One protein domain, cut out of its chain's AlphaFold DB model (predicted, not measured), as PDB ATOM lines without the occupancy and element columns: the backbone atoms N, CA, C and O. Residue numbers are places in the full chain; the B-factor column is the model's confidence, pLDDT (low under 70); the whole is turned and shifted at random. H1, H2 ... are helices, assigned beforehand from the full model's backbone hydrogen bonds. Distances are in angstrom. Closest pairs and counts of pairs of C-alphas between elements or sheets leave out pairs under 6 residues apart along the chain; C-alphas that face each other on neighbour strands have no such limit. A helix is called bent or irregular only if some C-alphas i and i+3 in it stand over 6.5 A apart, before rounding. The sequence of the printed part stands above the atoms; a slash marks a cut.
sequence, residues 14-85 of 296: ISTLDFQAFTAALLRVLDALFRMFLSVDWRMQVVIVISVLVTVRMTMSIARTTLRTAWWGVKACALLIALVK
ATOM      1  N   ILE A  14     -46.787 -63.983  48.671       54.12
ATOM      2  CA  ILE A  14     -46.722 -62.589  48.201       54.12
ATOM      3  C   ILE A  14     -46.753 -62.530  46.663       54.12
ATOM      4  O   ILE A  14     -47.290 -61.582  46.097       54.12
ATOM      5  N   SER A  15     -46.247 -63.561  45.980       57.53
ATOM      6  CA  SER A  15     -46.273 -63.663  44.513       57.53
ATOM      7  C   SER A  15     -47.634 -64.102  43.947       57.53
ATOM      8  O   SER A  15     -47.871 -63.914  42.757       57.53
ATOM      9  N   THR A  16     -48.537 -64.655  44.769       55.34
ATOM     10  CA  THR A  16     -49.905 -65.054  44.369       55.34
ATOM     11  C   THR A  16     -50.974 -64.000  44.669       55.34
ATOM     12  O   THR A  16     -52.142 -64.205  44.348       55.34
ATOM     13  N   LEU A  17     -50.607 -62.865  45.271       56.81
ATOM     14  CA  LEU A  17     -51.467 -61.684  45.312       56.81
ATOM     15  C   LEU A  17     -51.440 -61.042  43.928       56.81
ATOM     16  O   LEU A  17     -50.497 -60.329  43.597       56.81
ATOM     17  N   ASP A  18     -52.460 -61.353  43.124       61.59
ATOM     18  CA  ASP A  18     -52.674 -60.878  41.756       61.59
ATOM     19  C   ASP A  18     -52.245 -59.417  41.578       61.59
ATOM     20  O   ASP A  18     -53.009 -58.471  41.804       61.59
ATOM     21  N   PHE A  19     -51.010 -59.224  41.114       56.69
ATOM     22  CA  PHE A  19     -50.459 -57.913  40.787       56.69
ATOM     23  C   PHE A  19     -51.361 -57.205  39.762       56.69
ATOM     24  O   PHE A  19     -51.516 -55.987  39.802       56.69
ATOM     25  N   GLN A  20     -52.061 -57.963  38.907       58.31
ATOM     26  CA  GLN A  20     -53.100 -57.452  38.006       58.31
ATOM     27  C   GLN A  20     -54.369 -56.960  38.722       58.31
ATOM     28  O   GLN A  20     -54.897 -55.912  38.355       58.31
ATOM     29  N   ALA A  21     -54.866 -57.663  39.744       65.62
ATOM     30  CA  ALA A  21     -56.048 -57.230  40.496       65.62
ATOM     31  C   ALA A  21     -55.737 -55.996  41.355       65.62
ATOM     32  O   ALA A  21     -56.525 -55.047  41.392       65.62
ATOM     33  N   PHE A  22     -54.552 -55.969  41.975       63.38
ATOM     34  CA  PHE A  22     -54.078 -54.827  42.753       63.38
ATOM     35  C   PHE A  22     -53.845 -53.593  41.870       63.38
ATOM     36  O   PHE A  22     -54.325 -52.510  42.198       63.38
ATOM     37  N   THR A  23     -53.190 -53.745  40.714       66.25
ATOM     38  CA  THR A  23     -52.981 -52.629  39.772       66.25
ATOM     39  C   THR A  23     -54.292 -52.114  39.177       66.25
ATOM     40  O   THR A  23     -54.460 -50.900  39.085       66.25
ATOM     41  N   ALA A  24     -55.255 -52.983  38.850       71.69
ATOM     42  CA  ALA A  24     -56.571 -52.566  38.357       71.69
ATOM     43  C   ALA A  24     -57.404 -51.831  39.423       71.69
ATOM     44  O   ALA A  24     -58.087 -50.854  39.110       71.69
ATOM     45  N   ALA A  25     -57.353 -52.269  40.685       71.25
ATOM     46  CA  ALA A  25     -57.986 -51.558  41.797       71.25
ATOM     47  C   ALA A  25     -57.318 -50.196  42.044       71.25
ATOM     48  O   ALA A  25     -58.011 -49.185  42.160       71.25
ATOM     49  N   LEU A  26     -55.981 -50.153  42.027       72.00
ATOM     50  CA  LEU A  26     -55.203 -48.925  42.177       72.00
ATOM     51  C   LEU A  26     -55.523 -47.916  41.064       72.00
ATOM     52  O   LEU A  26     -55.708 -46.738  41.353       72.00
ATOM     53  N   LEU A  27     -55.655 -48.370  39.811       72.00
ATOM     54  CA  LEU A  27     -55.986 -47.509  38.671       72.00
ATOM     55  C   LEU A  27     -57.389 -46.900  38.782       72.00
ATOM     56  O   LEU A  27     -57.569 -45.737  38.442       72.00
ATOM     57  N   ARG A  28     -58.378 -47.651  39.289       74.44
ATOM     58  CA  ARG A  28     -59.738 -47.125  39.515       74.44
ATOM     59  C   ARG A  28     -59.767 -46.069  40.614       74.44
ATOM     60  O   ARG A  28     -60.456 -45.062  40.478       74.44
ATOM     61  N   VAL A  29     -59.004 -46.285  41.685       72.69
ATOM     62  CA  VAL A  29     -58.863 -45.307  42.773       72.69
ATOM     63  C   VAL A  29     -58.108 -44.068  42.285       72.69
ATOM     64  O   VAL A  29     -58.528 -42.952  42.574       72.69
ATOM     65  N   LEU A  30     -57.051 -44.242  41.488       73.94
ATOM     66  CA  LEU A  30     -56.316 -43.145  40.855       73.94
ATOM     67  C   LEU A  30     -57.188 -42.345  39.876       73.94
ATOM     68  O   LEU A  30     -57.125 -41.122  39.919       73.94
ATOM     69  N   ASP A  31     -58.029 -42.983  39.055       75.38
ATOM     70  CA  ASP A  31     -58.952 -42.281  38.141       75.38
ATOM     71  C   ASP A  31     -60.015 -41.487  38.916       75.38
ATOM     72  O   ASP A  31     -60.294 -40.332  38.596       75.38
ATOM     73  N   ALA A  32     -60.560 -42.057  39.997       73.50
ATOM     74  CA  ALA A  32     -61.494 -41.354  40.877       73.50
ATOM     75  C   ALA A  32     -60.839 -40.144  41.566       73.50
ATOM     76  O   ALA A  32     -61.409 -39.052  41.578       73.50
ATOM     77  N   LEU A  33     -59.617 -40.312  42.081       70.62
ATOM     78  CA  LEU A  33     -58.838 -39.228  42.680       70.62
ATOM     79  C   LEU A  33     -58.449 -38.166  41.645       70.62
ATOM     80  O   LEU A  33     -58.480 -36.982  41.964       70.62
ATOM     81  N   PHE A  34     -58.145 -38.553  40.404       73.06
ATOM     82  CA  PHE A  34     -57.818 -37.630  39.315       73.06
ATOM     83  C   PHE A  34     -59.034 -36.807  38.875       73.06
ATOM     84  O   PHE A  34     -58.928 -35.595  38.699       73.06
ATOM     85  N   ARG A  35     -60.218 -37.426  38.783       71.81
ATOM     86  CA  ARG A  35     -61.480 -36.709  38.524       71.81
ATOM     87  C   ARG A  35     -61.830 -35.742  39.651       71.81
ATOM     88  O   ARG A  35     -62.242 -34.618  39.382       71.81
ATOM     89  N   MET A  36     -61.631 -36.155  40.902       71.62
ATOM     90  CA  MET A  36     -61.851 -35.291  42.062       71.62
ATOM     91  C   MET A  36     -60.845 -34.133  42.087       71.62
ATOM     92  O   MET A  36     -61.224 -32.998  42.355       71.62
ATOM     93  N   PHE A  37     -59.590 -34.394  41.720       68.38
ATOM     94  CA  PHE A  37     -58.535 -33.393  41.590       68.38
ATOM     95  C   PHE A  37     -58.832 -32.371  40.484       68.38
ATOM     96  O   PHE A  37     -58.673 -31.176  40.713       68.38
ATOM     97  N   LEU A  38     -59.349 -32.806  39.329       71.12
ATOM     98  CA  LEU A  38     -59.775 -31.926  38.230       71.12
ATOM     99  C   LEU A  38     -60.977 -31.033  38.579       71.12
ATOM    100  O   LEU A  38     -61.162 -30.001  37.941       71.12
ATOM    101  N   SER A  39     -61.764 -31.399  39.595       73.88
ATOM    102  CA  SER A  39     -62.875 -30.584  40.103       73.88
ATOM    103  C   SER A  39     -62.429 -29.476  41.069       73.88
ATOM    104  O   SER A  39     -63.251 -28.649  41.461       73.88
ATOM    105  N   VAL A  40     -61.161 -29.474  41.491       70.75
ATOM    106  CA  VAL A  40     -60.583 -28.489  42.413       70.75
ATOM    107  C   VAL A  40     -59.996 -27.320  41.622       70.75
ATOM    108  O   VAL A  40     -59.374 -27.525  40.582       70.75
ATOM    109  N   ASP A  41     -60.145 -26.096  42.135       78.19
ATOM    110  CA  ASP A  41     -59.551 -24.893  41.546       78.19
ATOM    111  C   ASP A  41     -58.061 -25.078  41.217       78.19
ATOM    112  O   ASP A  41     -57.265 -25.543  42.039       78.19
ATOM    113  N   TRP A  42     -57.657 -24.623  40.028       78.12
ATOM    114  CA  TRP A  42     -56.291 -24.733  39.492       78.12
ATOM    115  C   TRP A  42     -55.201 -24.256  40.477       78.12
ATOM    116  O   TRP A  42     -54.111 -24.825  40.539       78.12
ATOM    117  N   ARG A  43     -55.495 -23.255  41.322       79.25
ATOM    118  CA  ARG A  43     -54.554 -22.759  42.347       79.25
ATOM    119  C   ARG A  43     -54.281 -23.792  43.449       79.25
ATOM    120  O   ARG A  43     -53.150 -23.893  43.911       79.25
ATOM    121  N   MET A  44     -55.287 -24.566  43.849       78.50
ATOM    122  CA  MET A  44     -55.166 -25.631  44.856       78.50
ATOM    123  C   MET A  44     -54.514 -26.890  44.267       78.50
ATOM    124  O   MET A  44     -53.713 -27.536  44.943       78.50
ATOM    125  N   GLN A  45     -54.761 -27.186  42.985       74.50
ATOM    126  CA  GLN A  45     -54.089 -28.278  42.268       74.50
ATOM    127  C   GLN A  45     -52.562 -28.122  42.268       74.50
ATOM    128  O   GLN A  45     -51.836 -29.068  42.578       74.50
ATOM    129  N   VAL A  46     -52.064 -26.913  41.982       80.12
ATOM    130  CA  VAL A  46     -50.620 -26.625  41.960       80.12
ATOM    131  C   VAL A  46     -49.983 -26.845  43.337       80.12
ATOM    132  O   VAL A  46     -48.919 -27.457  43.429       80.12
ATOM    133  N   VAL A  47     -50.639 -26.421  44.421       81.31
ATOM    134  CA  VAL A  47     -50.122 -26.586  45.793       81.31
ATOM    135  C   VAL A  47     -50.060 -28.061  46.198       81.31
ATOM    136  O   VAL A  47     -49.054 -28.502  46.754       81.31
ATOM    137  N   ILE A  48     -51.094 -28.843  45.877       79.56
ATOM    138  CA  ILE A  48     -51.131 -30.284  46.164       79.56
ATOM    139  C   ILE A  48     -50.036 -31.013  45.381       79.56
ATOM    140  O   ILE A  48     -49.304 -31.810  45.963       79.56
ATOM    141  N   VAL A  49     -49.863 -30.710  44.091       82.62
ATOM    142  CA  VAL A  49     -48.822 -31.336  43.259       82.62
ATOM    143  C   VAL A  49     -47.431 -31.009  43.784       82.62
ATOM    144  O   VAL A  49     -46.621 -31.922  43.923       82.62
ATOM    145  N   ILE A  50     -47.158 -29.752  44.151       82.44
ATOM    146  CA  ILE A  50     -45.877 -29.361  44.757       82.44
ATOM    147  C   ILE A  50     -45.673 -30.080  46.098       82.44
ATOM    148  O   ILE A  50     -44.598 -30.625  46.332       82.44
ATOM    149  N   SER A  51     -46.694 -30.158  46.956       80.44
ATOM    150  CA  SER A  51     -46.614 -30.853  48.250       80.44
ATOM    151  C   SER A  51     -46.368 -32.360  48.095       80.44
ATOM    152  O   SER A  51     -45.558 -32.944  48.821       80.44
ATOM    153  N   VAL A  52     -47.018 -33.007  47.125       80.94
ATOM    154  CA  VAL A  52     -46.796 -34.423  46.801       80.94
ATOM    155  C   VAL A  52     -45.395 -34.621  46.221       80.94
ATOM    156  O   VAL A  52     -44.677 -35.519  46.645       80.94
ATOM    157  N   LEU A  53     -44.932 -33.742  45.329       79.19
ATOM    158  CA  LEU A  53     -43.564 -33.781  44.800       79.19
ATOM    159  C   LEU A  53     -42.509 -33.611  45.897       79.19
ATOM    160  O   LEU A  53     -41.508 -34.326  45.898       79.19
ATOM    161  N   VAL A  54     -42.730 -32.699  46.846       80.62
ATOM    162  CA  VAL A  54     -41.819 -32.471  47.975       80.62
ATOM    163  C   VAL A  54     -41.795 -33.682  48.907       80.62
ATOM    164  O   VAL A  54     -40.714 -34.138  49.278       80.62
ATOM    165  N   THR A  55     -42.949 -34.263  49.235       75.44
ATOM    166  CA  THR A  55     -43.023 -35.451  50.105       75.44
ATOM    167  C   THR A  55     -42.451 -36.705  49.434       75.44
ATOM    168  O   THR A  55     -41.698 -37.449  50.067       75.44
ATOM    169  N   VAL A  56     -42.685 -36.908  48.134       78.38
ATOM    170  CA  VAL A  56     -42.058 -37.985  47.343       78.38
ATOM    171  C   VAL A  56     -40.541 -37.793  47.250       78.38
ATOM    172  O   VAL A  56     -39.775 -38.740  47.424       78.38
ATOM    173  N   ARG A  57     -40.065 -36.559  47.044       79.94
ATOM    174  CA  ARG A  57     -38.626 -36.259  46.998       79.94
ATOM    175  C   ARG A  57     -37.950 -36.477  48.357       79.94
ATOM    176  O   ARG A  57     -36.846 -37.022  48.400       79.94
ATOM    177  N   MET A  58     -38.615 -36.106  49.451       78.62
ATOM    178  CA  MET A  58     -38.140 -36.318  50.823       78.62
ATOM    179  C   MET A  58     -38.034 -37.817  51.146       78.62
ATOM    180  O   MET A  58     -36.988 -38.288  51.595       78.62
ATOM    181  N   THR A  59     -39.077 -38.592  50.843       72.44
ATOM    182  CA  THR A  59     -39.116 -40.044  51.099       72.44
ATOM    183  C   THR A  59     -38.120 -40.822  50.233       72.44
ATOM    184  O   THR A  59     -37.407 -41.680  50.757       72.44
ATOM    185  N   MET A  60     -37.958 -40.474  48.948       69.38
ATOM    186  CA  MET A  60     -36.909 -41.056  48.094       69.38
ATOM    187  C   MET A  60     -35.488 -40.746  48.595       69.38
ATOM    188  O   MET A  60     -34.599 -41.588  48.453       69.38
ATOM    189  N   SER A  61     -35.246 -39.565  49.179       74.81
ATOM    190  CA  SER A  61     -33.934 -39.221  49.745       74.81
ATOM    191  C   SER A  61     -33.613 -40.075  50.972       74.81
ATOM    192  O   SER A  61     -32.514 -40.624  51.067       74.81
ATOM    193  N   ILE A  62     -34.586 -40.254  51.872       68.81
ATOM    194  CA  ILE A  62     -34.424 -41.073  53.079       68.81
ATOM    195  C   ILE A  62     -34.165 -42.535  52.689       68.81
ATOM    196  O   ILE A  62     -33.185 -43.125  53.147       68.81
ATOM    197  N   ALA A  63     -34.944 -43.085  51.751       68.69
ATOM    198  CA  ALA A  63     -34.739 -44.440  51.234       68.69
ATOM    199  C   ALA A  63     -33.343 -44.630  50.610       68.69
ATOM    200  O   ALA A  63     -32.675 -45.635  50.835       68.69
ATOM    201  N   ARG A  64     -32.840 -43.637  49.865       68.38
ATOM    202  CA  ARG A  64     -31.497 -43.709  49.270       68.38
ATOM    203  C   ARG A  64     -30.391 -43.739  50.329       68.38
ATOM    204  O   ARG A  64     -29.374 -44.400  50.124       68.38
ATOM    205  N   THR A  65     -30.578 -43.045  51.453       68.94
ATOM    206  CA  THR A  65     -29.606 -43.044  52.558       68.94
ATOM    207  C   THR A  65     -29.617 -44.343  53.362       68.94
ATOM    208  O   THR A  65     -28.541 -44.851  53.670       68.94
ATOM    209  N   THR A  66     -30.788 -44.938  53.612       67.94
ATOM    210  CA  THR A  66     -30.910 -46.213  54.341       67.94
ATOM    211  C   THR A  66     -30.428 -47.404  53.514       67.94
ATOM    212  O   THR A  66     -29.740 -48.277  54.040       67.94
ATOM    213  N   LEU A  67     -30.684 -47.415  52.197       68.38
ATOM    214  CA  LEU A  67     -30.089 -48.416  51.307       68.38
ATOM    215  C   LEU A  67     -28.564 -48.278  51.234       68.38
ATOM    216  O   LEU A  67     -27.866 -49.290  51.169       68.38
ATOM    217  N   ARG A  68     -28.021 -47.052  51.279       70.88
ATOM    218  CA  ARG A  68     -26.567 -46.845  51.327       70.88
ATOM    219  C   ARG A  68     -25.975 -47.423  52.607       70.88
ATOM    220  O   ARG A  68     -25.037 -48.200  52.509       70.88
ATOM    221  N   THR A  69     -26.497 -47.096  53.785       70.94
ATOM    222  CA  THR A  69     -25.928 -47.599  55.049       70.94
ATOM    223  C   THR A  69     -26.046 -49.118  55.177       70.94
ATOM    224  O   THR A  69     -25.082 -49.764  55.586       70.94
ATOM    225  N   ALA A  70     -27.156 -49.713  54.728       71.00
ATOM    226  CA  ALA A  70     -27.312 -51.166  54.663       71.00
ATOM    227  C   ALA A  70     -26.302 -51.816  53.700       71.00
ATOM    228  O   ALA A  70     -25.675 -52.819  54.033       71.00
ATOM    229  N   TRP A  71     -26.072 -51.215  52.529       78.75
ATOM    230  CA  TRP A  71     -25.083 -51.705  51.566       78.75
ATOM    231  C   TRP A  71     -23.642 -51.578  52.075       78.75
ATOM    232  O   TRP A  71     -22.827 -52.469  51.835       78.75
ATOM    233  N   TRP A  72     -23.331 -50.515  52.823       77.00
ATOM    234  CA  TRP A  72     -22.053 -50.378  53.527       77.00
ATOM    235  C   TRP A  72     -21.886 -51.456  54.606       77.00
ATOM    236  O   TRP A  72     -20.803 -52.023  54.706       77.00
ATOM    237  N   GLY A  73     -22.949 -51.811  55.336       76.00
ATOM    238  CA  GLY A  73     -22.944 -52.925  56.292       76.00
ATOM    239  C   GLY A  73     -22.695 -54.284  55.631       76.00
ATOM    240  O   GLY A  73     -21.812 -55.023  56.057       76.00
ATOM    241  N   VAL A  74     -23.394 -54.591  54.533       80.19
ATOM    242  CA  VAL A  74     -23.190 -55.840  53.773       80.19
ATOM    243  C   VAL A  74     -21.779 -55.904  53.183       80.19
ATOM    244  O   VAL A  74     -21.130 -56.947  53.260       80.19
ATOM    245  N   LYS A  75     -21.258 -54.791  52.648       80.56
ATOM    246  CA  LYS A  75     -19.870 -54.717  52.174       80.56
ATOM    247  C   LYS A  75     -18.851 -54.880  53.296       80.56
ATOM    248  O   LYS A  75     -17.865 -55.580  53.093       80.56
ATOM    249  N   ALA A  76     -19.076 -54.263  54.453       80.25
ATOM    250  CA  ALA A  76     -18.198 -54.395  55.611       80.25
ATOM    251  C   ALA A  76     -18.183 -55.838  56.136       80.25
ATOM    252  O   ALA A  76     -17.110 -56.392  56.354       80.25
ATOM    253  N   CYS A  77     -19.347 -56.490  56.243       76.50
ATOM    254  CA  CYS A  77     -19.436 -57.910  56.581       76.50
ATOM    255  C   CYS A  77     -18.733 -58.797  55.545       76.50
ATOM    256  O   CYS A  77     -17.975 -59.683  55.928       76.50
ATOM    257  N   ALA A  78     -18.921 -58.550  54.246       78.88
ATOM    258  CA  ALA A  78     -18.234 -59.304  53.196       78.88
ATOM    259  C   ALA A  78     -16.704 -59.132  53.263       78.88
ATOM    260  O   ALA A  78     -15.966 -60.100  53.086       78.88
ATOM    261  N   LEU A  79     -16.231 -57.921  53.570       77.81
ATOM    262  CA  LEU A  79     -14.809 -57.618  53.718       77.81
ATOM    263  C   LEU A  79     -14.214 -58.267  54.976       77.81
ATOM    264  O   LEU A  79     -13.130 -58.833  54.900       77.81
ATOM    265  N   LEU A  80     -14.943 -58.273  56.098       75.62
ATOM    266  CA  LEU A  80     -14.546 -58.977  57.323       75.62
ATOM    267  C   LEU A  80     -14.466 -60.496  57.117       75.62
ATOM    268  O   LEU A  80     -13.495 -61.121  57.537       75.62
ATOM    269  N   ILE A  81     -15.436 -61.088  56.414       76.75
ATOM    270  CA  ILE A  81     -15.417 -62.519  56.070       76.75
ATOM    271  C   ILE A  81     -14.219 -62.846  55.165       76.75
ATOM    272  O   ILE A  81     -13.561 -63.869  55.360       76.75
ATOM    273  N   ALA A  82     -13.903 -61.978  54.199       73.62
ATOM    274  CA  ALA A  82     -12.739 -62.146  53.332       73.62
ATOM    275  C   ALA A  82     -11.408 -62.011  54.095       73.62
ATOM    276  O   ALA A  82     -10.453 -62.712  53.774       73.62
ATOM    277  N   LEU A  83     -11.351 -61.162  55.128       70.25
ATOM    278  CA  LEU A  83     -10.145 -60.940  55.930       70.25
ATOM    279  C   LEU A  83      -9.799 -62.141  56.827       70.25
ATOM    280  O   LEU A  83      -8.624 -62.448  57.021       70.25
ATOM    281  N   VAL A  84     -10.821 -62.837  57.341       71.31
ATOM    282  CA  VAL A  84     -10.674 -64.018  58.214       71.31
ATOM    283  C   VAL A  84     -10.329 -65.287  57.422       71.31
ATOM    284  O   VAL A  84      -9.706 -66.205  57.951       71.31
ATOM    285  N   LYS A  85     -10.684 -65.354  56.135       67.56
ATOM    286  CA  LYS A  85     -10.490 -66.546  55.301       67.56
ATOM    287  C   LYS A  85      -9.119 -66.553  54.618       67.56
ATOM    288  O   LYS A  85      -9.029 -66.541  53.393       67.56
TER     289      LYS A  85
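This is residues 14 to 85 of the 296 residues of an uncharacterized protein of Chytriomyces confervae (UniProt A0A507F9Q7). Two helices make an open V with unequal arms: H1 is the shorter arm, H2 the much longer one, and the tight link of residues 39 to 41 lies at the point where their ends come near. The space between the arms is empty, and the long arm H2 makes the length of the model. The printed part has 72 residues with two named helices, H1 then H2, and no named strand; the class is all helix. The whole is extended, with a radius of gyration of the C-alphas of 20.9 A, and flat, spanning 65 by 35 by 8 A.

The printed part begins at Ile 14, and residues 14 to 18 come before the first named helix. H1 covers residues 19 to 38 and is 27.7 A from first to last C-alpha; C-alpha 19 is at (-50.459, -57.913, 40.787). H2 covers residues 42 to 84 and is 63.0 A long in the same measure, from C-alpha 42 at (-56.291, -24.733, 39.492) to C-alpha 84 at (-10.674, -64.018, 58.214). Neither helix is bent.

H1 and H2 are close but not clearly touching, with 2 pairs of C-alphas within 8 A. Their closest C-alphas are those of Phe 37 and Gln 45, 6.8 A apart. They run opposite ways at a shallow tilt of 34 degrees, only just short of steep, and their centres are 26.0 A apart. In H1 every O i to N i+4 pair is within hydrogen-bond range; in H2, 38 of 39 are.

The C-alphas of Asp 41 and Lys 85 are the two farthest apart, at 65.8 A. Residues 14 to 36, 38 to 44 and 49 to 85 stand free. The printed part has no cut, and the link from H1 to H2 is tight. The mean pLDDT of the printed part is 72.7; it is under 70 at residues 14 to 23, 37, 60, 62 to 67 and 85.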